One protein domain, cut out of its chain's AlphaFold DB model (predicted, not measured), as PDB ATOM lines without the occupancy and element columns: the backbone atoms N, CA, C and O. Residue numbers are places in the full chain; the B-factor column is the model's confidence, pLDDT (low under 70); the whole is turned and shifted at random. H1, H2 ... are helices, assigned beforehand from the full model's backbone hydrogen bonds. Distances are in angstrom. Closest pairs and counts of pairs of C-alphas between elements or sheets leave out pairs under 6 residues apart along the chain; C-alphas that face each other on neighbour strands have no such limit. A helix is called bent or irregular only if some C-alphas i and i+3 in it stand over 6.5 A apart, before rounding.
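What this domain is: This is residues 89 to 278 of the 283 residues of an uncharacterized protein of Acidimicrobiales bacterium (UniProt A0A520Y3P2). The chain winds in stacked turns of helix into a flat slab two rows deep: H1, H4, H6 and H11 in one row, H2, H5, H7 and H9 in the other, with little H8 between H6 and H11. H3 sits at the end of H2, irregular H10 lies beyond the end of H9, and residues 272 to 278 of H11 stick out. The printed part has 190 residues with eleven named helices, H1 to H11 in order, and no named strand: all helix. It is compact, with a radius of gyration of the C-alphas of 18.2 A, and spans 52 by 52 by 21 A.

Where its parts are: Find C-alpha 89 at (83.298, -59.078, -187.786); from there H1 runs to residue 100, 16.1 A. Next come H2, residues 104 to 120, 20.7 A, irregular with C-alphas 115 and 118 8.5 A apart and a kink of 58 degrees near residue 114; H3, 122 to 125; H4, 130 to 140, 15.8 A; and H5, 144 to 151. Then read H6, 169 to 181, 18.0 A; H7, 187 to 199, 18.6 A; H8, 206 to 210; H9, 220 to 237, 26.1 A; and H10, 240 to 245, irregular with C-alphas 241 and 244 8.2 A apart. H11, 248 to 278, runs 45.5 A to C-alpha 278 at (85.152, -15.725, -219.370).

How they stand to each other: Start at the bundle H1, H2, H4, up and down, each running against the one before. H1 and H2, a hairpin, touch at Leu 95 and Ala 106, C-alphas 5.9 A apart, with residues 95 to 99 and 106 to 110 alone. H2 and H3 only just touch, with 3 pairs of C-alphas within 8 A, and only at the corner, Tyr 118 to Phe 125, 5.9 A. H2 and H5 touch, the same way at a shallow tilt of 3 degrees; the C-alphas of Val 111 and Ala 146 are closest, 4.0 A. H4 and H6 touch, the same way at a shallow tilt of 4 degrees, Tyr 139 to Leu 176, 6.5 A. H6 and H7 touch, opposite ways at a steep tilt of 46 degrees, Ala 181 to Gly 189, 4.1 A. H7 and H9 touch with residues 193 to 198 and 222 to 226 alone, Val 197 to Leu 226, 5.9 A. H11 touches H8 with residues 252 to 260 alone, Gly 207 to Asp 253, 4.2 A, and H9 with 254 to 265 alone, Tyr 230 to Leu 257, 6.4 A. H10 touches no helix. Every O i to N i+4 pair is within hydrogen-bond range in H1, H5, H6, H7, H8, H9 and H11; H2 has 11 of 13, H4 6 of 7, H10 0 of 2, with 1 of 3 O i to N i+3 pairs, and H3 is too short for an i+4 pair.

The domain as a whole: The C-alphas farthest apart, Ala 123 and Ala 277, are 60.3 A apart. The printed part has no cut; its one long link is residues 152 to 168. Look for pLDDT under 70 at residues 123, 126 to 129, 164 to 166, 238 to 246 and 276 to 278.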
ATOM      1  N   ASP A  89      84.153 -60.033-188.497       79.25
ATOM      2  CA  ASP A  89      83.298 -59.078-187.786       79.25
ATOM      3  C   ASP A  89      84.038 -58.340-186.665       79.25
ATOM      4  O   ASP A  89      83.855 -57.136-186.470       79.25
ATOM      5  N   ASN A  90      84.885 -59.040-185.902       79.00
ATOM      6  CA  ASN A  90      85.669 -58.430-184.835       79.00
ATOM      7  C   ASN A  90      86.717 -57.469-185.398       79.00
ATOM      8  O   ASN A  90      86.821 -56.352-184.886       79.00
ATOM      9  N   ILE A  91      87.434 -57.863-186.454       84.31
ATOM     10  CA  ILE A  91      88.420 -57.014-187.139       84.31
ATOM     11  C   ILE A  91      87.739 -55.776-187.722       84.31
ATOM     12  O   ILE A  91      88.140 -54.653-187.417       84.31
ATOM     13  N   VAL A  92      86.663 -55.959-188.490       89.19
ATOM     14  CA  VAL A  92      85.896 -54.870-189.111       89.19
ATOM     15  C   VAL A  92      85.356 -53.921-188.049       89.19
ATOM     16  O   VAL A  92      85.478 -52.706-188.196       89.19
ATOM     17  N   ARG A  93      84.790 -54.442-186.956       88.19
ATOM     18  CA  ARG A  93      84.251 -53.628-185.858       88.19
ATOM     19  C   ARG A  93      85.339 -52.837-185.133       88.19
ATOM     20  O   ARG A  93      85.126 -51.660-184.851       88.19
ATOM     21  N   GLN A  94      86.480 -53.457-184.831       90.12
ATOM     22  CA  GLN A  94      87.595 -52.792-184.149       90.12
ATOM     23  C   GLN A  94      88.243 -51.725-185.034       90.12
ATOM     24  O   GLN A  94      88.427 -50.593-184.585       90.12
ATOM     25  N   LEU A  95      88.537 -52.059-186.295       93.81
ATOM     26  CA  LEU A  95      89.077 -51.107-187.262       93.81
ATOM     27  C   LEU A  95      88.105 -49.952-187.484       93.81
ATOM     28  O   LEU A  95      88.525 -48.805-187.427       93.81
ATOM     29  N   ARG A  96      86.807 -50.222-187.659       95.81
ATOM     30  CA  ARG A  96      85.788 -49.175-187.815       95.81
ATOM     31  C   ARG A  96      85.796 -48.194-186.645       95.81
ATOM     32  O   ARG A  96      85.898 -47.001-186.890       95.81
ATOM     33  N   ALA A  97      85.729 -48.682-185.406       94.94
ATOM     34  CA  ALA A  97      85.717 -47.812-184.228       94.94
ATOM     35  C   ALA A  97      86.967 -46.913-184.166       94.94
ATOM     36  O   ALA A  97      86.862 -45.707-183.967       94.94
ATOM     37  N   ARG A  98      88.151 -47.478-184.428       96.81
ATOM     38  CA  ARG A  98      89.415 -46.723-184.439       96.81
ATOM     39  C   ARG A  98      89.509 -45.741-185.613       96.81
ATOM     40  O   ARG A  98      90.020 -44.636-185.458       96.81
ATOM     41  N   LEU A  99      88.991 -46.107-186.784       95.81
ATOM     42  CA  LEU A  99      88.936 -45.226-187.953       95.81
ATOM     43  C   LEU A  99      87.962 -44.057-187.745       95.81
ATOM     44  O   LEU A  99      88.256 -42.949-188.192       95.81
ATOM     45  N   GLU A 100      86.844 -44.268-187.041       95.62
ATOM     46  CA  GLU A 100      85.918 -43.198-186.625       95.62
ATOM     47  C   GLU A 100      86.595 -42.197-185.679       95.62
ATOM     48  O   GLU A 100      86.326 -40.998-185.755       95.62
ATOM     49  N   GLU A 101      87.523 -42.668-184.845       94.62
ATOM     50  CA  GLU A 101      88.366 -41.836-183.977       94.62
ATOM     51  C   GLU A 101      89.525 -41.148-184.726       94.62
ATOM     52  O   GLU A 101      90.220 -40.305-184.155       94.62
ATOM     53  N   GLY A 102      89.728 -41.460-186.011       91.94
ATOM     54  CA  GLY A 102      90.805 -40.902-186.827       91.94
ATOM     55  C   GLY A 102      92.181 -41.515-186.553       91.94
ATOM     56  O   GLY A 102      93.191 -40.861-186.803       91.94
ATOM     57  N   ASP A 103      92.239 -42.749-186.045       94.12
ATOM     58  CA  ASP A 103      93.494 -43.454-185.772       94.12
ATOM     59  C   ASP A 103      94.255 -43.786-187.071       94.12
ATOM     60  O   ASP A 103      93.833 -44.610-187.888       94.12
ATOM     61  N   GLU A 104      95.419 -43.160-187.256       94.31
ATOM     62  CA  GLU A 104      96.303 -43.415-188.399       94.31
ATOM     63  C   GLU A 104      96.910 -44.824-188.372       94.31
ATOM     64  O   GLU A 104      97.167 -45.398-189.430       94.31
ATOM     65  N   ILE A 105      97.092 -45.428-187.193       94.94
ATOM     66  CA  ILE A 105      97.587 -46.805-187.082       94.94
ATOM     67  C   ILE A 105      96.545 -47.768-187.660       94.94
ATOM     68  O   ILE A 105      96.901 -48.664-188.421       94.94
ATOM     69  N   ALA A 106      95.255 -47.531-187.406       94.81
ATOM     70  CA  ALA A 106      94.180 -48.337-187.984       94.81
ATOM     71  C   ALA A 106      94.135 -48.242-189.521       94.81
ATOM     72  O   ALA A 106      93.830 -49.226-190.195       94.81
ATOM     73  N   LYS A 107      94.486 -47.086-190.103       96.00
ATOM     74  CA  LYS A 107      94.623 -46.957-191.564       96.00
ATOM     75  C   LYS A 107      95.783 -47.791-192.099       96.00
ATOM     76  O   LYS A 107      95.624 -48.427-193.136       96.00
ATOM     77  N   LEU A 108      96.928 -47.798-191.412       96.38
ATOM     78  CA  LEU A 108      98.080 -48.620-191.797       96.38
ATOM     79  C   LEU A 108      97.763 -50.116-191.694       96.38
ATOM     80  O   LEU A 108      98.041 -50.856-192.631       96.38
ATOM     81  N   GLU A 109      97.097 -50.540-190.620       93.88
ATOM     82  CA  GLU A 109      96.622 -51.920-190.462       93.88
ATOM     83  C   GLU A 109      95.672 -52.324-191.598       93.88
ATOM     84  O   GLU A 109      95.811 -53.403-192.171       93.88
ATOM     85  N   LEU A 110      94.748 -51.439-191.987       96.56
ATOM     86  CA  LEU A 110      93.839 -51.685-193.108       96.56
ATOM     87  C   LEU A 110      94.579 -51.798-194.451       96.56
ATOM     88  O   LEU A 110      94.210 -52.619-195.293       96.56
ATOM     89  N   VAL A 111      95.628 -50.995-194.654       97.38
ATOM     90  CA  VAL A 111      96.500 -51.076-195.837       97.38
ATOM     91  C   VAL A 111      97.231 -52.414-195.879       97.38
ATOM     92  O   VAL A 111      97.260 -53.057-196.930       97.38
ATOM     93  N   ASP A 112      97.801 -52.849-194.758       94.62
ATOM     94  CA  ASP A 112      98.522 -54.119-194.683       94.62
ATOM     95  C   ASP A 112      97.573 -55.309-194.886       94.62
ATOM     96  O   ASP A 112      97.885 -56.209-195.668       94.62
ATOM     97  N   LEU A 113      96.368 -55.261-194.312       93.06
ATOM     98  CA  LEU A 113      95.328 -56.266-194.536       93.06
ATOM     99  C   LEU A 113      94.927 -56.355-196.016       93.06
ATOM    100  O   LEU A 113      94.788 -57.448-196.557       93.06
ATOM    101  N   CYS A 114      94.803 -55.218-196.705       95.50
ATOM    102  CA  CYS A 114      94.536 -55.193-198.143       95.50
ATOM    103  C   CYS A 114      95.699 -55.761-198.972       95.50
ATOM    104  O   CYS A 114      95.465 -56.468-199.956       95.50
ATOM    105  N   ARG A 115      96.945 -55.484-198.569       95.25
ATOM    106  CA  ARG A 115      98.165 -55.896-199.281       95.25
ATOM    107  C   ARG A 115      98.475 -57.386-199.156       95.25
ATOM    108  O   ARG A 115      98.975 -57.976-200.111       95.25
ATOM    109  N   SER A 116      98.266 -57.974-197.982       89.12
ATOM    110  CA  SER A 116      98.718 -59.338-197.665       89.12
ATOM    111  C   SER A 116      97.684 -60.167-196.901       89.12
ATOM    112  O   SER A 116      98.037 -61.176-196.289       89.12
ATOM    113  N   GLY A 117      96.403 -59.794-196.935       85.56
ATOM    114  CA  GLY A 117      95.340 -60.483-196.203       85.56
ATOM    115  C   GLY A 117      95.260 -61.982-196.491       85.56
ATOM    116  O   GLY A 117      95.189 -62.767-195.553       85.56
ATOM    117  N   TYR A 118      95.396 -62.420-197.747       81.44
ATOM    118  CA  TYR A 118      95.404 -63.857-198.070       81.44
ATOM    119  C   TYR A 118      96.660 -64.596-197.597       81.44
ATOM    120  O   TYR A 118      96.628 -65.816-197.477       81.44
ATOM    121  N   GLU A 119      97.777 -63.898-197.388       81.56
ATOM    122  CA  GLU A 119      99.019 -64.494-196.869       81.56
ATOM    123  C   GLU A 119      99.008 -64.564-195.340       81.56
ATOM    124  O   GLU A 119      99.479 -65.533-194.752       81.56
ATOM    125  N   THR A 120      98.470 -63.533-194.693       77.00
ATOM    126  CA  THR A 120      98.504 -63.372-193.234       77.00
ATOM    127  C   THR A 120      97.289 -63.986-192.544       77.00
ATOM    128  O   THR A 120      97.424 -64.544-191.461       77.00
ATOM    129  N   HIS A 121      96.125 -63.937-193.193       75.50
ATOM    130  CA  HIS A 121      94.827 -64.342-192.655       75.50
ATOM    131  C   HIS A 121      94.068 -65.208-193.669       75.50
ATOM    132  O   HIS A 121      92.895 -64.970-193.974       75.50
ATOM    133  N   GLN A 122      94.748 -66.219-194.222       72.69
ATOM    134  CA  GLN A 122      94.200 -67.075-195.276       72.69
ATOM    135  C   GLN A 122      92.833 -67.650-194.894       72.69
ATOM    136  O   GLN A 122      91.918 -67.647-195.713       72.69
ATOM    137  N   ALA A 123      92.670 -68.098-193.648       66.94
ATOM    138  CA  ALA A 123      91.421 -68.689-193.188       66.94
ATOM    139  C   ALA A 123      90.239 -67.699-193.184       66.94
ATOM    140  O   ALA A 123      89.114 -68.115-193.436       66.94
ATOM    141  N   LEU A 124      90.483 -66.402-192.955       71.81
ATOM    142  CA  LEU A 124      89.433 -65.376-192.984       71.81
ATOM    143  C   LEU A 124      89.003 -65.046-194.414       71.81
ATOM    144  O   LEU A 124      87.810 -64.964-194.695       71.81
ATOM    145  N   PHE A 125      89.964 -64.886-195.324       75.38
ATOM    146  CA  PHE A 125      89.688 -64.477-196.707       75.38
ATOM    147  C   PHE A 125      89.396 -65.638-197.659       75.38
ATOM    148  O   PHE A 125      89.039 -65.407-198.805       75.38
ATOM    149  N   SER A 126      89.503 -66.884-197.193       68.69
ATOM    150  CA  SER A 126      88.987 -68.047-197.933       68.69
ATOM    151  C   SER A 126      87.464 -68.198-197.790       68.69
ATOM    152  O   SER A 126      86.846 -68.921-198.571       68.69
ATOM    153  N   ALA A 127      86.850 -67.526-196.806       65.44
ATOM    154  CA  ALA A 127      85.401 -67.490-196.636       65.44
ATOM    155  C   ALA A 127      84.733 -66.533-197.644       65.44
ATOM    156  O   ALA A 127      85.339 -65.579-198.125       65.44
ATOM    157  N   ILE A 128      83.470 -66.811-197.978       60.66
ATOM    158  CA  ILE A 128      82.711 -66.053-198.983       60.66
ATOM    159  C   ILE A 128      82.501 -64.607-198.510       60.66
ATOM    160  O   ILE A 128      82.060 -64.389-197.388       60.66
ATOM    161  N   ASP A 129      82.748 -63.643-199.405       67.56
ATOM    162  CA  ASP A 129      82.515 -62.199-199.228       67.56
ATOM    163  C   ASP A 129      83.383 -61.494-198.163       67.56
ATOM    164  O   ASP A 129      83.235 -60.287-197.954       67.56
ATOM    165  N   SER A 130      84.353 -62.172-197.546       77.31
ATOM    166  CA  SER A 130      85.194 -61.571-196.503       77.31
ATOM    167  C   SER A 130      86.030 -60.388-196.996       77.31
ATOM    168  O   SER A 130      86.168 -59.363-196.322       77.31
ATOM    169  N   GLU A 131      86.590 -60.492-198.200       86.31
ATOM    170  CA  GLU A 131      87.361 -59.414-198.811       86.31
ATOM    171  C   GLU A 131      86.491 -58.189-199.093       86.31
ATOM    172  O   GLU A 131      86.951 -57.053-198.968       86.31
ATOM    173  N   ARG A 132      85.211 -58.397-199.416       87.69
ATOM    174  CA  ARG A 132      84.282 -57.313-199.728       87.69
ATOM    175  C   ARG A 132      84.086 -56.389-198.535       87.69
ATOM    176  O   ARG A 132      84.062 -55.177-198.728       87.69
ATOM    177  N   GLU A 133      83.957 -56.927-197.326       88.81
ATOM    178  CA  GLU A 133      83.731 -56.108-196.131       88.81
ATOM    179  C   GLU A 133      84.915 -55.190-195.826       88.81
ATOM    180  O   GLU A 133      84.728 -54.015-195.503       88.81
ATOM    181  N   ILE A 134      86.139 -55.696-195.996       94.00
ATOM    182  CA  ILE A 134      87.367 -54.914-195.817       94.00
ATOM    183  C   ILE A 134      87.486 -53.821-196.881       94.00
ATOM    184  O   ILE A 134      87.824 -52.678-196.565       94.00
ATOM    185  N   LEU A 135      87.159 -54.138-198.135       95.31
ATOM    186  CA  LEU A 135      87.179 -53.169-199.233       95.31
ATOM    187  C   LEU A 135      86.103 -52.087-199.060       95.31
ATOM    188  O   LEU A 135      86.379 -50.900-199.248       95.31
ATOM    189  N   ASP A 136      84.896 -52.472-198.645       95.00
ATOM    190  CA  ASP A 136      83.800 -51.542-198.360       95.00
ATOM    191  C   ASP A 136      84.135 -50.657-197.141       95.00
ATOM    192  O   ASP A 136      83.787 -49.471-197.124       95.00
ATOM    193  N   LEU A 137      84.867 -51.182-196.150       96.31
ATOM    194  CA  LEU A 137      85.397 -50.406-195.025       96.31
ATOM    195  C   LEU A 137      86.439 -49.379-195.494       96.31
ATOM    196  O   LEU A 137      86.305 -48.193-195.184       96.31
ATOM    197  N   ALA A 138      87.429 -49.799-196.288       97.81
ATOM    198  CA  ALA A 138      88.437 -48.905-196.863       97.81
ATOM    199  C   ALA A 138      87.802 -47.780-197.684       97.81
ATOM    200  O   ALA A 138      88.181 -46.614-197.549       97.81
ATOM    201  N   TYR A 139      86.783 -48.106-198.477       98.12
ATOM    202  CA  TYR A 139      86.008 -47.126-199.224       98.12
ATOM    203  C   TYR A 139      85.218 -46.172-198.314       98.12
ATOM    204  O   TYR A 139      85.291 -44.956-198.503       98.12
ATOM    205  N   SER A 140      84.514 -46.690-197.302       97.44
ATOM    206  CA  SER A 140      83.691 -45.887-196.380       97.44
ATOM    207  C   SER A 140      84.513 -44.829-195.641       97.44
ATOM    208  O   SER A 140      84.065 -43.693-195.485       97.44
ATOM    209  N   PHE A 141      85.742 -45.175-195.253       97.44
ATOM    210  CA  PHE A 141      86.693 -44.262-194.610       97.44
ATOM    211  C   PHE A 141      87.638 -43.560-195.596       97.44
ATOM    212  O   PHE A 141      88.554 -42.851-195.179       97.44
ATOM    213  N   ARG A 142      87.413 -43.723-196.908       97.44
ATOM    214  CA  ARG A 142      88.180 -43.098-197.999       97.44
ATOM    215  C   ARG A 142      89.694 -43.338-197.902       97.44
ATOM    216  O   ARG A 142      90.493 -42.477-198.282       97.44
ATOM    217  N   VAL A 143      90.099 -44.512-197.421       97.75
ATOM    218  CA  VAL A 143      91.501 -44.932-197.296       97.75
ATOM    219  C   VAL A 143      91.994 -45.435-198.655       97.75
ATOM    220  O   VAL A 143      92.081 -46.633-198.910       97.75
ATOM    221  N   VAL A 144      92.309 -44.499-199.556       98.12
ATOM    222  CA  VAL A 144      92.732 -44.800-200.939       98.12
ATOM    223  C   VAL A 144      93.942 -45.733-200.979       98.12
ATOM    224  O   VAL A 144      93.958 -46.665-201.772       98.12
ATOM    225  N   ALA A 145      94.911 -45.538-200.083       98.00
ATOM    226  CA  ALA A 145      96.103 -46.382-200.006       98.00
ATOM    227  C   ALA A 145      95.782 -47.864-199.732       98.00
ATOM    228  O   ALA A 145      96.530 -48.737-200.161       98.00
ATOM    229  N   ALA A 146      94.678 -48.162-199.037       98.06
ATOM    230  CA  ALA A 146      94.260 -49.537-198.787       98.06
ATOM    231  C   ALA A 146      93.635 -50.156-200.044       98.06
ATOM    232  O   ALA A 146      93.987 -51.271-200.420       98.06
ATOM    233  N   LEU A 147      92.783 -49.401-200.748       98.12
ATOM    234  CA  LEU A 147      92.224 -49.834-202.033       98.12
ATOM    235  C   LEU A 147      93.323 -50.032-203.090       98.12
ATOM    236  O   LEU A 147      93.288 -51.024-203.810       98.12
ATOM    237  N   ASP A 148      94.319 -49.143-203.145       97.94
ATOM    238  CA  ASP A 148      95.520 -49.311-203.975       97.94
ATOM    239  C   ASP A 148      96.259 -50.608-203.621       97.94
ATOM    240  O   ASP A 148      96.490 -51.456-204.479       97.94
ATOM    241  N   ALA A 149      96.566 -50.813-202.338       97.38
ATOM    242  CA  ALA A 149      97.277 -52.000-201.874       97.38
ATOM    243  C   ALA A 149      96.534 -53.315-202.163       97.38
ATOM    244  O   ALA A 149      97.183 -54.341-202.359       97.38
ATOM    245  N   ALA A 150      95.200 -53.291-202.215       96.44
ATOM    246  CA  ALA A 150      94.399 -54.462-202.552       96.44
ATOM    247  C   ALA A 150      94.573 -54.905-204.011       96.44
ATOM    248  O   ALA A 150      94.547 -56.107-204.275       96.44
ATOM    249  N   VAL A 151      94.731 -53.966-204.950       95.31
ATOM    250  CA  VAL A 151      94.775 -54.250-206.401       95.31
ATOM    251  C   VAL A 151      96.180 -54.219-206.980       95.31
ATOM    252  O   VAL A 151      96.432 -54.875-207.991       95.31
ATOM    253  N   ARG A 152      97.098 -53.471-206.361       94.31
ATOM    254  CA  ARG A 152      98.445 -53.275-206.884       94.31
ATOM    255  C   ARG A 152      99.174 -54.616-206.963       94.31
ATOM    256  O   ARG A 152      99.286 -55.312-205.948       94.31
ATOM    257  N   PRO A 153      99.736 -54.977-208.127       90.56
ATOM    258  CA  PRO A 153     100.300 -56.300-208.330       90.56
ATOM    259  C   PRO A 153     101.734 -56.434-207.808       90.56
ATOM    260  O   PRO A 153     102.650 -56.859-208.504       90.56
ATOM    261  N   THR A 154     101.940 -56.048-206.550       87.50
ATOM    262  CA  THR A 154     103.223 -56.139-205.838       87.50
ATOM    263  C   THR A 154     103.251 -57.260-204.802       87.50
ATOM    264  O   THR A 154     104.324 -57.598-204.311       87.50
ATOM    265  N   SER A 155     102.096 -57.855-204.481       85.44
ATOM    266  CA  SER A 155     101.970 -59.000-203.574       85.44
ATOM    267  C   SER A 155     101.000 -60.050-204.121       85.44
ATOM    268  O   SER A 155      99.994 -59.719-204.758       85.44
ATOM    269  N   SER A 156     101.294 -61.324-203.845       83.12
ATOM    270  CA  SER A 156     100.423 -62.466-204.153       83.12
ATOM    271  C   SER A 156      99.300 -62.650-203.121       83.12
ATOM    272  O   SER A 156      98.285 -63.302-203.391       83.12
ATOM    273  N   GLY A 157      99.473 -62.067-201.932       84.31
ATOM    274  CA  GLY A 157      98.540 -62.078-200.807       84.31
ATOM    275  C   GLY A 157      97.504 -60.961-200.819       84.31
ATOM    276  O   GLY A 157      96.707 -60.882-199.886       84.31
ATOM    277  N   ARG A 158      97.516 -60.100-201.840       91.81
ATOM    278  CA  ARG A 158      96.587 -58.972-201.957       91.81
ATOM    279  C   ARG A 158      95.139 -59.441-202.064       91.81
ATOM    280  O   ARG A 158      94.865 -60.466-202.688       91.81
ATOM    281  N   LEU A 159      94.215 -58.685-201.474       90.38
ATOM    282  CA  LEU A 159      92.801 -59.073-201.416       90.38
ATOM    283  C   LEU A 159      92.122 -59.084-202.789       90.38
ATOM    284  O   LEU A 159      91.324 -59.969-203.080       90.38
ATOM    285  N   ALA A 160      92.469 -58.147-203.669       89.00
ATOM    286  CA  ALA A 160      91.950 -58.102-205.030       89.00
ATOM    287  C   ALA A 160      92.909 -58.782-206.022       89.00
ATOM    288  O   ALA A 160      93.332 -58.213-207.028       89.00
ATOM    289  N   ASN A 161      93.254 -60.034-205.713       83.62
ATOM    290  CA  ASN A 161      93.961 -60.935-206.617       83.62
ATOM    291  C   ASN A 161      92.946 -61.702-207.490       83.62
ATOM    292  O   ASN A 161      91.981 -62.261-206.955       83.62
ATOM    293  N   GLU A 162      93.160 -61.737-208.810       75.50
ATOM    294  CA  GLU A 162      92.293 -62.445-209.767       75.50
ATOM    295  C   GLU A 162      92.160 -63.935-209.430       75.50
ATOM    296  O   GLU A 162      91.050 -64.469-209.461       75.50
ATOM    297  N   ASP A 163      93.254 -64.570-209.000       74.25
ATOM    298  CA  ASP A 163      93.309 -66.015-208.753       74.25
ATOM    299  C   ASP A 163      92.572 -66.442-207.475       74.25
ATOM    300  O   ASP A 163      92.084 -67.567-207.381       74.25
ATOM    301  N   LYS A 164      92.499 -65.559-206.469       69.44
ATOM    302  CA  LYS A 164      92.005 -65.904-205.120       69.44
ATOM    303  C   LYS A 164      90.576 -65.428-204.855       69.44
ATOM    304  O   LYS A 164      89.808 -66.134-204.216       69.44
ATOM    305  N   SER A 165      90.184 -64.281-205.408       62.00
ATOM    306  CA  SER A 165      88.889 -63.626-205.133       62.00
ATOM    307  C   SER A 165      87.757 -64.008-206.100       62.00
ATOM    308  O   SER A 165      86.838 -63.223-206.353       62.00
ATOM    309  N   ARG A 166      87.857 -65.182-206.744       67.75
ATOM    310  CA  ARG A 166      86.969 -65.598-207.855       67.75
ATOM    311  C   ARG A 166      86.877 -64.541-208.976       67.75
ATOM    312  O   ARG A 166      85.863 -64.455-209.667       67.75
ATOM    313  N   GLY A 167      87.907 -63.702-209.118       71.19
ATOM    314  CA  GLY A 167      87.964 -62.587-210.066       71.19
ATOM    315  C   GLY A 167      87.033 -61.396-209.780       71.19
ATOM    316  O   GLY A 167      86.937 -60.506-210.623       71.19
ATOM    317  N   LEU A 168      86.335 -61.338-208.639       82.88
ATOM    318  CA  LEU A 168      85.325 -60.297-208.372       82.88
ATOM    319  C   LEU A 168      85.853 -59.096-207.580       82.88
ATOM    320  O   LEU A 168      85.360 -57.977-207.753       82.88
ATOM    321  N   ALA A 169      86.858 -59.291-206.726       88.44
ATOM    322  CA  ALA A 169      87.348 -58.216-205.864       88.44
ATOM    323  C   ALA A 169      88.149 -57.156-206.631       88.44
ATOM    324  O   ALA A 169      88.087 -55.974-206.287       88.44
ATOM    325  N   LEU A 170      88.849 -57.545-207.702       92.00
ATOM    326  CA  LEU A 170      89.596 -56.623-208.559       92.00
ATOM    327  C   LEU A 170      88.706 -55.595-209.273       92.00
ATOM    328  O   LEU A 170      88.896 -54.400-209.030       92.00
ATOM    329  N   PRO A 171      87.707 -55.990-210.088       92.56
ATOM    330  CA  PRO A 171      86.828 -55.018-210.729       92.56
ATOM    331  C   PRO A 171      86.079 -54.162-209.701       92.56
ATOM    332  O   PRO A 171      85.995 -52.950-209.888       92.56
ATOM    333  N   ARG A 172      85.631 -54.746-208.577       93.06
ATOM    334  CA  ARG A 172      84.965 -53.998-207.498       93.06
ATOM    335  C   ARG A 172      85.875 -52.931-206.898       93.06
ATOM    336  O   ARG A 172      85.459 -51.786-206.763       93.06
ATOM    337  N   THR A 173      87.102 -53.282-206.529       96.50
ATOM    338  CA  THR A 173      88.030 -52.320-205.916       96.50
ATOM    339  C   THR A 173      88.358 -51.181-206.876       96.50
ATOM    340  O   THR A 173      88.386 -50.020-206.469       96.50
ATOM    341  N   LEU A 174      88.526 -51.491-208.165       97.25
ATOM    342  CA  LEU A 174      88.701 -50.471-209.193       97.25
ATOM    343  C   LEU A 174      87.450 -49.590-209.350       97.25
ATOM    344  O   LEU A 174      87.599 -48.383-209.519       97.25
ATOM    345  N   ASP A 175      86.234 -50.139-209.250       97.75
ATOM    346  CA  ASP A 175      84.988 -49.353-209.252       97.75
ATOM    347  C   ASP A 175      84.897 -48.416-208.032       97.75
ATOM    348  O   ASP A 175      84.499 -47.257-208.169       97.75
ATOM    349  N   LEU A 176      85.313 -48.876-206.845       98.12
ATOM    350  CA  LEU A 176      85.375 -48.051-205.630       98.12
ATOM    351  C   LEU A 176      86.389 -46.905-205.785       98.12
ATOM    352  O   LEU A 176      86.082 -45.758-205.450       98.12
ATOM    353  N   LEU A 177      87.570 -47.188-206.344       98.44
ATOM    354  CA  LEU A 177      88.566 -46.168-206.690       98.44
ATOM    355  C   LEU A 177      88.018 -45.174-207.719       98.44
ATOM    356  O   LEU A 177      88.160 -43.969-207.526       98.44
ATOM    357  N   ALA A 178      87.341 -45.650-208.766       98.06
ATOM    358  CA  ALA A 178      86.710 -44.808-209.783       98.06
ATOM    359  C   ALA A 178      85.669 -43.869-209.169       98.06
ATOM    360  O   ALA A 178      85.620 -42.680-209.492       98.06
ATOM    361  N   HIS A 179      84.855 -44.382-208.247       98.38
ATOM    362  CA  HIS A 179      83.871 -43.577-207.542       98.38
ATOM    363  C   HIS A 179      84.541 -42.471-206.715       98.38
ATOM    364  O   HIS A 179      84.150 -41.310-206.820       98.38
ATOM    365  N   LEU A 180      85.583 -42.790-205.938       98.25
ATOM    366  CA  LEU A 180      86.338 -41.780-205.184       98.25
ATOM    367  C   LEU A 180      87.017 -40.763-206.111       98.25
ATOM    368  O   LEU A 180      86.985 -39.568-205.831       98.25
ATOM    369  N   ALA A 181      87.584 -41.218-207.229       97.94
ATOM    370  CA  ALA A 181      88.270 -40.388-208.215       97.94
ATOM    371  C   ALA A 181      87.350 -39.356-208.893       97.94
ATOM    372  O   ALA A 181      87.835 -38.317-209.349       97.94
ATOM    373  N   ASN A 182      86.039 -39.611-208.931       97.25
ATOM    374  CA  ASN A 182      85.025 -38.690-209.450       97.25
ATOM    375  C   ASN A 182      84.620 -37.579-208.463       97.25
ATOM    376  O   ASN A 182      83.803 -36.733-208.814       97.25
ATOM    377  N   ASP A 183      85.180 -37.542-207.252       95.94
ATOM    378  CA  ASP A 183      84.959 -36.464-206.285       95.94
ATOM    379  C   ASP A 183      86.071 -35.398-206.418       95.94
ATOM    380  O   ASP A 183      87.192 -35.606-205.945       95.94
ATOM    381  N   PRO A 184      85.829 -34.250-207.079       93.38
ATOM    382  CA  PRO A 184      86.844 -33.205-207.222       93.38
ATOM    383  C   PRO A 184      87.056 -32.399-205.933       93.38
ATOM    384  O   PRO A 184      88.038 -31.669-205.830       93.38
ATOM    385  N   SER A 185      86.135 -32.495-204.970       93.56
ATOM    386  CA  SER A 185      86.115 -31.647-203.774       93.56
ATOM    387  C   SER A 185      86.882 -32.245-202.597       93.56
ATOM    388  O   SER A 185      87.417 -31.511-201.766       93.56
ATOM    389  N   HIS A 186      86.956 -33.574-202.530       95.19
ATOM    390  CA  HIS A 186      87.597 -34.283-201.432       95.19
ATOM    391  C   HIS A 186      89.047 -34.682-201.780       95.19
ATOM    392  O   HIS A 186      89.287 -35.182-202.882       95.19
ATOM    393  N   PRO A 187      90.020 -34.578-200.848       95.19
ATOM    394  CA  PRO A 187      91.419 -34.959-201.101       95.19
ATOM    395  C   PRO A 187      91.601 -36.398-201.608       95.19
ATOM    396  O   PRO A 187      92.456 -36.662-202.450       95.19
ATOM    397  N   SER A 188      90.750 -37.320-201.143       96.25
ATOM    398  CA  SER A 188      90.736 -38.714-201.614       96.25
ATOM    399  C   SER A 188      90.510 -38.840-203.119       96.25
ATOM    400  O   SER A 188      90.928 -39.832-203.698       96.25
ATOM    401  N   GLY A 189      89.840 -37.878-203.761       97.19
ATOM    402  CA  GLY A 189      89.602 -37.935-205.196       97.19
ATOM    403  C   GLY A 189      90.866 -37.708-206.008       97.19
ATOM    404  O   GLY A 189      91.102 -38.433-206.968       97.19
ATOM    405  N   THR A 190      91.723 -36.764-205.602       97.25
ATOM    406  CA  THR A 190      93.038 -36.585-206.243       97.25
ATOM    407  C   THR A 190      93.899 -37.824-206.051       97.25
ATOM    408  O   THR A 190      94.380 -38.361-207.042       97.25
ATOM    409  N   LEU A 191      93.974 -38.342-204.819       97.94
ATOM    410  CA  LEU A 191      94.724 -39.564-204.517       97.94
ATOM    411  C   LEU A 191      94.216 -40.767-205.326       97.94
ATOM    412  O   LEU A 191      95.013 -41.519-205.867       97.94
ATOM    413  N   ALA A 192      92.898 -40.941-205.455       98.31
ATOM    414  CA  ALA A 192      92.328 -42.043-206.229       98.31
ATOM    415  C   ALA A 192      92.602 -41.902-207.736       98.31
ATOM    416  O   ALA A 192      92.810 -42.910-208.409       98.31
ATOM    417  N   ARG A 193      92.642 -40.672-208.271       98.31
ATOM    418  CA  ARG A 193      93.076 -40.417-209.657       98.31
ATOM    419  C   ARG A 193      94.551 -40.765-209.851       98.31
ATOM    420  O   ARG A 193      94.855 -41.447-210.824       98.31
ATOM    421  N   ASP A 194      95.426 -40.361-208.928       98.19
ATOM    422  CA  ASP A 194      96.853 -40.721-208.959       98.19
ATOM    423  C   ASP A 194      97.022 -42.247-208.947       98.19
ATOM    424  O   ASP A 194      97.654 -42.809-209.838       98.19
ATOM    425  N   THR A 195      96.347 -42.933-208.017       98.25
ATOM    426  CA  THR A 195      96.328 -44.399-207.936       98.25
ATOM    427  C   THR A 195      95.850 -45.043-209.237       98.25
ATOM    428  O   THR A 195      96.514 -45.937-209.748       98.25
ATOM    429  N   LEU A 196      94.721 -44.609-209.809       98.25
ATOM    430  CA  LEU A 196      94.222 -45.189-211.060       98.25
ATOM    431  C   LEU A 196      95.195 -44.972-212.223       98.25
ATOM    432  O   LEU A 196      95.364 -45.886-213.026       98.25
ATOM    433  N   VAL A 197      95.844 -43.803-212.311       98.06
ATOM    434  CA  VAL A 197      96.876 -43.537-213.324       98.06
ATOM    435  C   VAL A 197      98.054 -44.486-213.127       98.06
ATOM    436  O   VAL A 197      98.448 -45.152-214.077       98.06
ATOM    437  N   GLU A 198      98.577 -44.629-211.914       97.44
ATOM    438  CA  GLU A 198      99.686 -45.551-211.636       97.44
ATOM    439  C   GLU A 198      99.329 -47.013-211.920       97.44
ATOM    440  O   GLU A 198     100.142 -47.754-212.473       97.44
ATOM    441  N   LEU A 199      98.101 -47.434-211.610       97.00
ATOM    442  CA  LEU A 199      97.625 -48.788-211.900       97.00
ATOM    443  C   LEU A 199      97.555 -49.076-213.405       97.00
ATOM    444  O   LEU A 199      97.585 -50.243-213.798       97.00
ATOM    445  N   THR A 200      97.538 -48.054-214.269       96.31
ATOM    446  CA  THR A 200      97.650 -48.276-215.719       96.31
ATOM    447  C   THR A 200      99.015 -48.822-216.152       96.31
ATOM    448  O   THR A 200      99.130 -49.400-217.237       96.31
ATOM    449  N   ALA A 201     100.045 -48.694-215.310       94.50
ATOM    450  CA  ALA A 201     101.397 -49.161-215.607       94.50
ATOM    451  C   ALA A 201     101.545 -50.688-215.556       94.50
ATOM    452  O   ALA A 201     102.489 -51.226-216.132       94.50
ATOM    453  N   TYR A 202     100.630 -51.402-214.894       91.88
ATOM    454  CA  TYR A 202     100.738 -52.849-214.728       91.88
ATOM    455  C   TYR A 202      99.830 -53.593-215.710       91.88
ATOM    456  O   TYR A 202      98.640 -53.289-215.752       91.88
ATOM    457  N   PRO A 203     100.327 -54.609-216.442       88.19
ATOM    458  CA  PRO A 203      99.516 -55.368-217.400       88.19
ATOM    459  C   PRO A 203      98.224 -55.955-216.811       88.19
ATOM    460  O   PRO A 203      97.195 -55.941-217.469       88.19
ATOM    461  N   GLU A 204      98.266 -56.414-215.557       87.38
ATOM    462  CA  GLU A 204      97.130 -57.026-214.847       87.38
ATOM    463  C   GLU A 204      95.982 -56.036-214.587       87.38
ATOM    464  O   GLU A 204      94.815 -56.414-214.543       87.38
ATOM    465  N   THR A 205      96.294 -54.749-214.426       92.25
ATOM    466  CA  THR A 205      95.308 -53.715-214.072       92.25
ATOM    467  C   THR A 205      95.107 -52.672-215.166       92.25
ATOM    468  O   THR A 205      94.187 -51.860-215.054       92.25
ATOM    469  N   SER A 206      95.915 -52.699-216.232       92.25
ATOM    470  CA  SER A 206      96.090 -51.583-217.161       92.25
ATOM    471  C   SER A 206      94.790 -51.122-217.810       92.25
ATOM    472  O   SER A 206      94.312 -50.014-217.541       92.25
ATOM    473  N   GLY A 207      94.166 -51.987-218.615       90.06
ATOM    474  CA  GLY A 207      92.926 -51.647-219.307       90.06
ATOM    475  C   GLY A 207      91.775 -51.359-218.346       90.06
ATOM    476  O   GLY A 207      90.990 -50.441-218.572       90.06
ATOM    477  N   MET A 208      91.674 -52.097-217.237       93.06
ATOM    478  CA  MET A 208      90.573 -51.921-216.287       93.06
ATOM    479  C   MET A 208      90.654 -50.615-215.503       93.06
ATOM    480  O   MET A 208      89.613 -49.989-215.287       93.06
ATOM    481  N   ALA A 209      91.854 -50.206-215.089       95.94
ATOM    482  CA  ALA A 209      92.089 -48.907-214.474       95.94
ATOM    483  C   ALA A 209      91.880 -47.787-215.504       95.94
ATOM    484  O   ALA A 209      91.165 -46.826-215.223       95.94
ATOM    485  N   GLY A 210      92.395 -47.963-216.728       94.81
ATOM    486  CA  GLY A 210      92.237 -47.014-217.831       94.81
ATOM    487  C   GLY A 210      90.774 -46.693-218.160       94.81
ATOM    488  O   GLY A 210      90.416 -45.525-218.282       94.81
ATOM    489  N   LEU A 211      89.901 -47.708-218.213       95.44
ATOM    490  CA  LEU A 211      88.454 -47.541-218.450       95.44
ATOM    491  C   LEU A 211      87.730 -46.736-217.362       95.44
ATOM    492  O   LEU A 211      86.633 -46.232-217.593       95.44
ATOM    493  N   ARG A 212      88.314 -46.655-216.168       96.31
ATOM    494  CA  ARG A 212      87.719 -46.052-214.971       96.31
ATOM    495  C   ARG A 212      88.286 -44.678-214.644       96.31
ATOM    496  O   ARG A 212      87.813 -44.036-213.706       96.31
ATOM    497  N   LEU A 213      89.278 -44.217-215.405       96.25
ATOM    498  CA  LEU A 213      89.857 -42.894-215.232       96.25
ATOM    499  C   LEU A 213      88.818 -41.805-215.542       96.25
ATOM    500  O   LEU A 213      88.315 -41.737-216.667       96.25
ATOM    501  N   PRO A 214      88.536 -40.882-214.606       95.31
ATOM    502  CA  PRO A 214      87.744 -39.698-214.903       95.31
ATOM    503  C   PRO A 214      88.616 -38.684-215.656       95.31
ATOM    504  O   PRO A 214      89.079 -37.691-215.099       95.31
ATOM    505  N   VAL A 215      88.854 -38.947-216.943       93.69
ATOM    506  CA  VAL A 215      89.789 -38.219-217.828       93.69
ATOM    507  C   VAL A 215      89.622 -36.695-217.816       93.69
ATOM    508  O   VAL A 215      90.599 -35.958-217.918       93.69
ATOM    509  N   HIS A 216      88.393 -36.218-217.627       92.75
ATOM    510  CA  HIS A 216      88.044 -34.799-217.571       92.75
ATOM    511  C   HIS A 216      88.470 -34.099-216.266       92.75
ATOM    512  O   HIS A 216      88.519 -32.872-216.226       92.75
ATOM    513  N   LEU A 217      88.787 -34.858-215.210       95.06
ATOM    514  CA  LEU A 217      89.239 -34.357-213.905       95.06
ATOM    515  C   LEU A 217      90.752 -34.495-213.694       95.06
ATOM    516  O   LEU A 217      91.249 -34.133-212.627       95.06
ATOM    517  N   LEU A 218      91.489 -35.040-214.667       95.25
ATOM    518  CA  LEU A 218      92.927 -35.239-214.514       95.25
ATOM    519  C   LEU A 218      93.668 -33.896-214.451       95.25
ATOM    520  O   LEU A 218      93.371 -32.952-215.190       95.25
ATOM    521  N   SER A 219      94.671 -33.811-213.581       93.94
ATOM    522  CA  SER A 219      95.612 -32.692-213.548       93.94
ATOM    523  C   SER A 219      96.594 -32.760-214.729       93.94
ATOM    524  O   SER A 219      96.642 -33.741-215.473       93.94
ATOM    525  N   SER A 220      97.381 -31.700-214.936       93.38
ATOM    526  CA  SER A 220      98.445 -31.725-215.953       93.38
ATOM    527  C   SER A 220      99.512 -32.771-215.642       93.38
ATOM    528  O   SER A 220      99.960 -33.446-216.563       93.38
ATOM    529  N   ASP A 221      99.851 -32.943-214.366       95.75
ATOM    530  CA  ASP A 221     100.855 -33.914-213.930       95.75
ATOM    531  C   ASP A 221     100.335 -35.343-214.120       95.75
ATOM    532  O   ASP A 221     101.010 -36.164-214.730       95.75
ATOM    533  N   GLN A 222      99.077 -35.609-213.745       96.00
ATOM    534  CA  GLN A 222      98.423 -36.907-213.961       96.00
ATOM    535  C   GLN A 222      98.355 -37.282-215.448       96.00
ATOM    536  O   GLN A 222      98.590 -38.434-215.812       96.00
ATOM    537  N   ARG A 223      98.064 -36.315-216.330       95.50
ATOM    538  CA  ARG A 223      98.097 -36.534-217.784       95.50
ATOM    539  C   ARG A 223      99.504 -36.837-218.293       95.50
ATOM    540  O   ARG A 223      99.645 -37.703-219.150       95.50
ATOM    541  N   ALA A 224     100.519 -36.137-217.788       95.62
ATOM    542  CA  ALA A 224     101.909 -36.390-218.156       95.62
ATOM    543  C   ALA A 224     102.341 -37.802-217.730       95.62
ATOM    544  O   ALA A 224     102.840 -38.557-218.557       95.62
ATOM    545  N   THR A 225     102.029 -38.211-216.498       97.06
ATOM    546  CA  THR A 225     102.297 -39.572-216.014       97.06
ATOM    547  C   THR A 225     101.588 -40.632-216.857       97.06
ATOM    548  O   THR A 225     102.212 -41.611-217.259       97.06
ATOM    549  N   LEU A 226     100.305 -40.435-217.189       95.75
ATOM    550  CA  LEU A 226      99.568 -41.362-218.055       95.75
ATOM    551  C   LEU A 226     100.199 -41.467-219.453       95.75
ATOM    552  O   LEU A 226     100.226 -42.545-220.046       95.75
ATOM    553  N   HIS A 227     100.711 -40.355-219.984       95.75
ATOM    554  CA  HIS A 227     101.383 -40.321-221.280       95.75
ATOM    555  C   HIS A 227     102.703 -41.097-221.247       95.75
ATOM    556  O   HIS A 227     102.958 -41.897-222.146       95.75
ATOM    557  N   ASP A 228     103.501 -40.925-220.196       96.88
ATOM    558  CA  ASP A 228     104.757 -41.658-220.017       96.88
ATOM    559  C   ASP A 228     104.513 -43.170-219.867       96.88
ATOM    560  O   ASP A 228     105.224 -43.987-220.461       96.88
ATOM    561  N   ILE A 229     103.453 -43.558-219.148       94.56
ATOM    562  CA  ILE A 229     103.020 -44.960-219.047       94.56
ATOM    563  C   ILE A 229     102.629 -45.506-220.425       94.56
ATOM    564  O   ILE A 229     103.079 -46.586-220.806       94.56
ATOM    565  N   TYR A 230     101.832 -44.766-221.200       92.94
ATOM    566  CA  TYR A 230     101.446 -45.176-222.552       92.94
ATOM    567  C   TYR A 230     102.656 -45.371-223.473       92.94
ATOM    568  O   TYR A 230     102.725 -46.383-224.168       92.94
ATOM    569  N   LEU A 231     103.626 -44.452-223.456       92.75
ATOM    570  CA  LEU A 231     104.856 -44.601-224.239       92.75
ATOM    571  C   LEU A 231     105.642 -45.850-223.829       92.75
ATOM    572  O   LEU A 231     106.095 -46.593-224.695       92.75
ATOM    573  N   THR A 232     105.728 -46.128-222.527       91.19
ATOM    574  CA  THR A 232     106.368 -47.348-222.011       91.19
ATOM    575  C   THR A 232     105.684 -48.614-222.547       91.19
ATOM    576  O   THR A 232     106.359 -49.561-222.956       91.19
ATOM    577  N   HIS A 233     104.347 -48.632-222.603       87.06
ATOM    578  CA  HIS A 233     103.585 -49.742-223.194       87.06
ATOM    579  C   HIS A 233     103.816 -49.874-224.707       87.06
ATOM    580  O   HIS A 233     104.016 -50.988-225.191       87.06
ATOM    581  N   GLU A 234     103.830 -48.760-225.451       86.12
ATOM    582  CA  GLU A 234     104.136 -48.750-226.893       86.12
ATOM    583  C   GLU A 234     105.524 -49.324-227.185       86.12
ATOM    584  O   GLU A 234     105.683 -50.157-228.081       86.12
ATOM    585  N   GLU A 235     106.528 -48.909-226.416       87.19
ATOM    586  CA  GLU A 235     107.900 -49.394-226.556       87.19
ATOM    587  C   GLU A 235     108.004 -50.896-226.270       87.19
ATOM    588  O   GLU A 235     108.668 -51.620-227.017       87.19
ATOM    589  N   ALA A 236     107.302 -51.386-225.242       83.06
ATOM    590  CA  ALA A 236     107.295 -52.799-224.871       83.06
ATOM    591  C   ALA A 236     106.669 -53.711-225.943       83.06
ATOM    592  O   ALA A 236     107.062 -54.873-226.065       83.06
ATOM    593  N   MET A 237     105.725 -53.203-226.743       77.00
ATOM    594  CA  MET A 237     105.110 -53.953-227.848       77.00
ATOM    595  C   MET A 237     106.013 -54.071-229.089       77.00
ATOM    596  O   MET A 237     105.793 -54.954-229.922       77.00
ATOM    597  N   GLY A 238     107.059 -53.243-229.201       69.56
ATOM    598  CA  GLY A 238     108.029 -53.290-230.296       69.56
ATOM    599  C   GLY A 238     107.461 -52.906-231.677       69.56
ATOM    600  O   GLY A 238     106.300 -52.516-231.814       69.56
ATOM    601  N   PRO A 239     108.275 -52.973-232.749       64.06
ATOM    602  CA  PRO A 239     107.830 -52.629-234.100       64.06
ATOM    603  C   PRO A 239     106.756 -53.601-234.618       64.06
ATOM    604  O   PRO A 239     106.813 -54.804-234.358       64.06
ATOM    605  N   GLU A 240     105.829 -53.096-235.445       56.69
ATOM    606  CA  GLU A 240     104.616 -53.791-235.939       56.69
ATOM    607  C   GLU A 240     104.830 -55.183-236.570       56.69
ATOM    608  O   GLU A 240     103.876 -55.942-236.741       56.69
ATOM    609  N   ILE A 241     106.067 -55.541-236.916       47.28
ATOM    610  CA  ILE A 241     106.437 -56.781-237.609       47.28
ATOM    611  C   ILE A 241     106.411 -58.009-236.669       47.28
ATOM    612  O   ILE A 241     106.302 -59.135-237.151       47.28
ATOM    613  N   VAL A 242     106.420 -57.827-235.338       52.69
ATOM    614  CA  VAL A 242     106.419 -58.927-234.339       52.69
ATOM    615  C   VAL A 242     105.060 -59.065-233.622       52.69
ATOM    616  O   VAL A 242     104.969 -59.540-232.496       52.69
ATOM    617  N   ARG A 243     103.952 -58.706-234.291       54.03
ATOM    618  CA  ARG A 243     102.576 -58.820-233.748       54.03
ATOM    619  C   ARG A 243     102.127 -60.245-233.383       54.03
ATOM    620  O   ARG A 243     101.095 -60.403-232.748       54.03
ATOM    621  N   ILE A 244     102.884 -61.274-233.761       57.06
ATOM    622  CA  ILE A 244     102.542 -62.691-233.546       57.06
ATOM    623  C   ILE A 244     102.623 -63.086-232.053       57.06
ATOM    624  O   ILE A 244     102.029 -64.081-231.653       57.06
ATOM    625  N   PHE A 245     103.329 -62.307-231.222       59.25
ATOM    626  CA  PHE A 245     103.501 -62.575-229.784       59.25
ATOM    627  C   PHE A 245     102.770 -61.581-228.868       59.25
ATOM    628  O   PHE A 245     102.907 -61.673-227.649       59.25
ATOM    629  N   ILE A 246     102.006 -60.638-229.428       64.12
ATOM    630  CA  ILE A 246     101.227 -59.677-228.640       64.12
ATOM    631  C   ILE A 246      99.873 -60.309-228.329       64.12
ATOM    632  O   ILE A 246      99.173 -60.763-229.233       64.12
ATOM    633  N   SER A 247      99.501 -60.342-227.053       74.19
ATOM    634  CA  SER A 247      98.175 -60.817-226.649       74.19
ATOM    635  C   SER A 247      97.078 -59.821-227.043       74.19
ATOM    636  O   SER A 247      97.291 -58.605-227.035       74.19
ATOM    637  N   ASP A 248      95.868 -60.317-227.311       76.69
ATOM    638  CA  ASP A 248      94.696 -59.462-227.565       76.69
ATOM    639  C   ASP A 248      94.427 -58.487-226.402       76.69
ATOM    640  O   ASP A 248      93.970 -57.365-226.619       76.69
ATOM    641  N   TYR A 249      94.771 -58.886-225.172       77.62
ATOM    642  CA  TYR A 249      94.691 -58.039-223.981       77.62
ATOM    643  C   TYR A 249      95.618 -56.824-224.064       77.62
ATOM    644  O   TYR A 249      95.167 -55.708-223.831       77.62
ATOM    645  N   GLN A 250      96.875 -57.006-224.474       78.19
ATOM    646  CA  GLN A 250      97.824 -55.897-224.631       78.19
ATOM    647  C   GLN A 250      97.384 -54.913-225.722       78.19
ATOM    648  O   GLN A 250      97.462 -53.702-225.526       78.19
ATOM    649  N   LEU A 251      96.862 -55.415-226.848       80.88
ATOM    650  CA  LEU A 251      96.323 -54.559-227.912       80.88
ATOM    651  C   LEU A 251      95.095 -53.772-227.444       80.88
ATOM    652  O   LEU A 251      94.976 -52.584-227.735       80.88
ATOM    653  N   ARG A 252      94.183 -54.418-226.714       85.00
ATOM    654  CA  ARG A 252      92.997 -53.763-226.154       85.00
ATOM    655  C   ARG A 252      93.383 -52.685-225.146       85.00
ATOM    656  O   ARG A 252      92.857 -51.576-225.206       85.00
ATOM    657  N   ASP A 253      94.287 -53.005-224.231       87.38
ATOM    658  CA  ASP A 253      94.682 -52.109-223.149       87.38
ATOM    659  C   ASP A 253      95.422 -50.882-223.698       87.38
ATOM    660  O   ASP A 253      95.099 -49.755-223.324       87.38
ATOM    661  N   ARG A 254      96.283 -51.063-224.706       86.75
ATOM    662  CA  ARG A 254      96.853 -49.964-225.503       86.75
ATOM    663  C   ARG A 254      95.783 -49.015-226.039       86.75
ATOM    664  O   ARG A 254      95.906 -47.798-225.905       86.75
ATOM    665  N   GLU A 255      94.754 -49.557-226.685       89.00
ATOM    666  CA  GLU A 255      93.684 -48.759-227.290       89.00
ATOM    667  C   GLU A 255      92.867 -47.996-226.241       89.00
ATOM    668  O   GLU A 255      92.493 -46.839-226.464       89.00
ATOM    669  N   ILE A 256      92.650 -48.606-225.073       92.00
ATOM    670  CA  ILE A 256      92.030 -47.955-223.914       92.00
ATOM    671  C   ILE A 256      92.887 -46.774-223.449       92.00
ATOM    672  O   ILE A 256      92.368 -45.663-223.337       92.00
ATOM    673  N   LEU A 257      94.191 -46.975-223.228       90.94
ATOM    674  CA  LEU A 257      95.092 -45.912-222.762       90.94
ATOM    675  C   LEU A 257      95.210 -44.773-223.776       90.94
ATOM    676  O   LEU A 257      95.118 -43.601-223.408       90.94
ATOM    677  N   ARG A 258      95.333 -45.105-225.065       91.81
ATOM    678  CA  ARG A 258      95.345 -44.125-226.157       91.81
ATOM    679  C   ARG A 258      94.076 -43.275-226.163       91.81
ATOM    680  O   ARG A 258      94.150 -42.052-226.290       91.81
ATOM    681  N   SER A 259      92.919 -43.915-226.006       92.69
ATOM    682  CA  SER A 259      91.621 -43.234-225.963       92.69
ATOM    683  C   SER A 259      91.496 -42.341-224.729       92.69
ATOM    684  O   SER A 259      91.085 -41.189-224.856       92.69
ATOM    685  N   ALA A 260      91.904 -42.833-223.556       91.56
ATOM    686  CA  ALA A 260      91.882 -42.068-222.313       91.56
ATOM    687  C   ALA A 260      92.767 -40.813-222.402       91.56
ATOM    688  O   ALA A 260      92.332 -39.722-222.036       91.56
ATOM    689  N   LEU A 261      93.976 -40.939-222.961       90.81
ATOM    690  CA  LEU A 261      94.880 -39.810-223.201       90.81
ATOM    691  C   LEU A 261      94.288 -38.776-224.152       90.81
ATOM    692  O   LEU A 261      94.350 -37.574-223.879       90.81
ATOM    693  N   TRP A 262      93.705 -39.230-225.262       92.50
ATOM    694  CA  TRP A 262      93.061 -38.336-226.217       92.50
ATOM    695  C   TRP A 262      91.916 -37.552-225.560       92.50
ATOM    696  O   TRP A 262      91.901 -36.324-225.636       92.50
ATOM    697  N   GLN A 263      91.022 -38.234-224.836       90.69
ATOM    698  CA  GLN A 263      89.904 -37.595-224.133       90.69
ATOM    699  C   GLN A 263      90.373 -36.629-223.036       90.69
ATOM    700  O   GLN A 263      89.795 -35.555-222.870       90.69
ATOM    701  N   ALA A 264      91.429 -36.977-222.293       88.62
ATOM    702  CA  ALA A 264      91.972 -36.123-221.238       88.62
ATOM    703  C   ALA A 264      92.567 -34.819-221.795       88.62
ATOM    704  O   ALA A 264      92.395 -33.751-221.201       88.62
ATOM    705  N   ASN A 265      93.248 -34.893-222.941       87.50
ATOM    706  CA  ASN A 265      93.785 -33.718-223.628       87.50
ATOM    707  C   ASN A 265      92.667 -32.860-224.239       87.50
ATOM    708  O   ASN A 265      92.702 -31.635-224.111       87.50
ATOM    709  N   ASP A 266      91.653 -33.481-224.841       89.31
ATOM    710  CA  ASP A 266      90.501 -32.774-225.414       89.31
ATOM    711  C   ASP A 266      89.717 -31.995-224.342       89.31
ATOM    712  O   ASP A 266      89.471 -30.795-224.481       89.31
ATOM    713  N   ALA A 267      89.446 -32.621-223.192       81.50
ATOM    714  CA  ALA A 267      88.797 -31.962-222.055       81.50
ATOM    715  C   ALA A 267      89.573 -30.722-221.566       81.50
ATOM    716  O   ALA A 267      88.978 -29.696-221.230       81.50
ATOM    717  N   GLN A 268      90.910 -30.771-221.571       81.81
ATOM    718  CA  GLN A 268      91.744 -29.630-221.195       81.81
ATOM    719  C   GLN A 268      91.595 -28.451-222.167       81.81
ATOM    720  O   GLN A 268      91.602 -27.292-221.732       81.81
ATOM    721  N   HIS A 269      91.466 -28.721-223.467       76.62
ATOM    722  CA  HIS A 269      91.253 -27.681-224.471       76.62
ATOM    723  C   HIS A 269      89.933 -26.938-224.239       76.62
ATOM    724  O   HIS A 269      89.929 -25.705-224.274       76.62
ATOM    725  N   PHE A 270      88.853 -27.652-223.905       72.06
ATOM    726  CA  PHE A 270      87.566 -27.035-223.568       72.06
ATOM    727  C   PHE A 270      87.636 -26.162-222.315       72.06
ATOM    728  O   PHE A 270      87.176 -25.020-222.341       72.06
ATOM    729  N   THR A 271      88.263 -26.644-221.240       72.75
ATOM    730  CA  THR A 271      88.389 -25.875-219.991       72.75
ATOM    731  C   THR A 271      89.205 -24.595-220.189       72.75
ATOM    732  O   THR A 271      88.836 -23.537-219.679       72.75
ATOM    733  N   ARG A 272      90.288 -24.650-220.977       74.50
ATOM    734  CA  ARG A 272      91.099 -23.467-221.315       74.50
ATOM    735  C   ARG A 272      90.339 -22.466-222.185       74.50
ATOM    736  O   ARG A 272      90.417 -21.269-221.924       74.50
ATOM    737  N   ALA A 273      89.609 -22.941-223.192       70.19
ATOM    738  CA  ALA A 273      88.799 -22.087-224.058       70.19
ATOM    739  C   ALA A 273      87.664 -21.394-223.282       70.19
ATOM    740  O   ALA A 273      87.424 -20.206-223.484       70.19
ATOM    741  N   ALA A 274      87.015 -22.105-222.355       70.12
ATOM    742  CA  ALA A 274      85.984 -21.538-221.487       70.12
ATOM    743  C   ALA A 274      86.543 -20.473-220.527       70.12
ATOM    744  O   ALA A 274      85.920 -19.429-220.351       70.12
ATOM    745  N   ALA A 275      87.728 -20.701-219.948       71.19
ATOM    746  CA  ALA A 275      88.392 -19.718-219.089       71.19
ATOM    747  C   ALA A 275      88.773 -18.439-219.859       71.19
ATOM    748  O   ALA A 275      88.500 -17.340-219.388       71.19
ATOM    749  N   ALA A 276      89.324 -18.578-221.071       69.56
ATOM    750  CA  ALA A 276      89.681 -17.439-221.919       69.56
ATOM    751  C   ALA A 276      88.457 -16.612-222.358       69.56
ATOM    752  O   ALA A 276      88.516 -15.388-222.378       69.56
ATOM    753  N   ALA A 277      87.331 -17.266-222.660       68.25
ATOM    754  CA  ALA A 277      86.086 -16.581-223.020       68.25
ATOM    755  C   ALA A 277      85.400 -15.885-221.826       68.25
ATOM    756  O   ALA A 277      84.630 -14.946-222.023       68.25
ATOM    757  N   GLY A 278      85.656 -16.346-220.596       62.81
ATOM    758  CA  GLY A 278      85.152 -15.725-219.370       62.81
ATOM    759  C   GLY A 278      85.836 -14.395-219.048       62.81
ATOM    760  O   GLY A 278      85.142 -13.434-218.718       62.81
TER     761      GLY A 278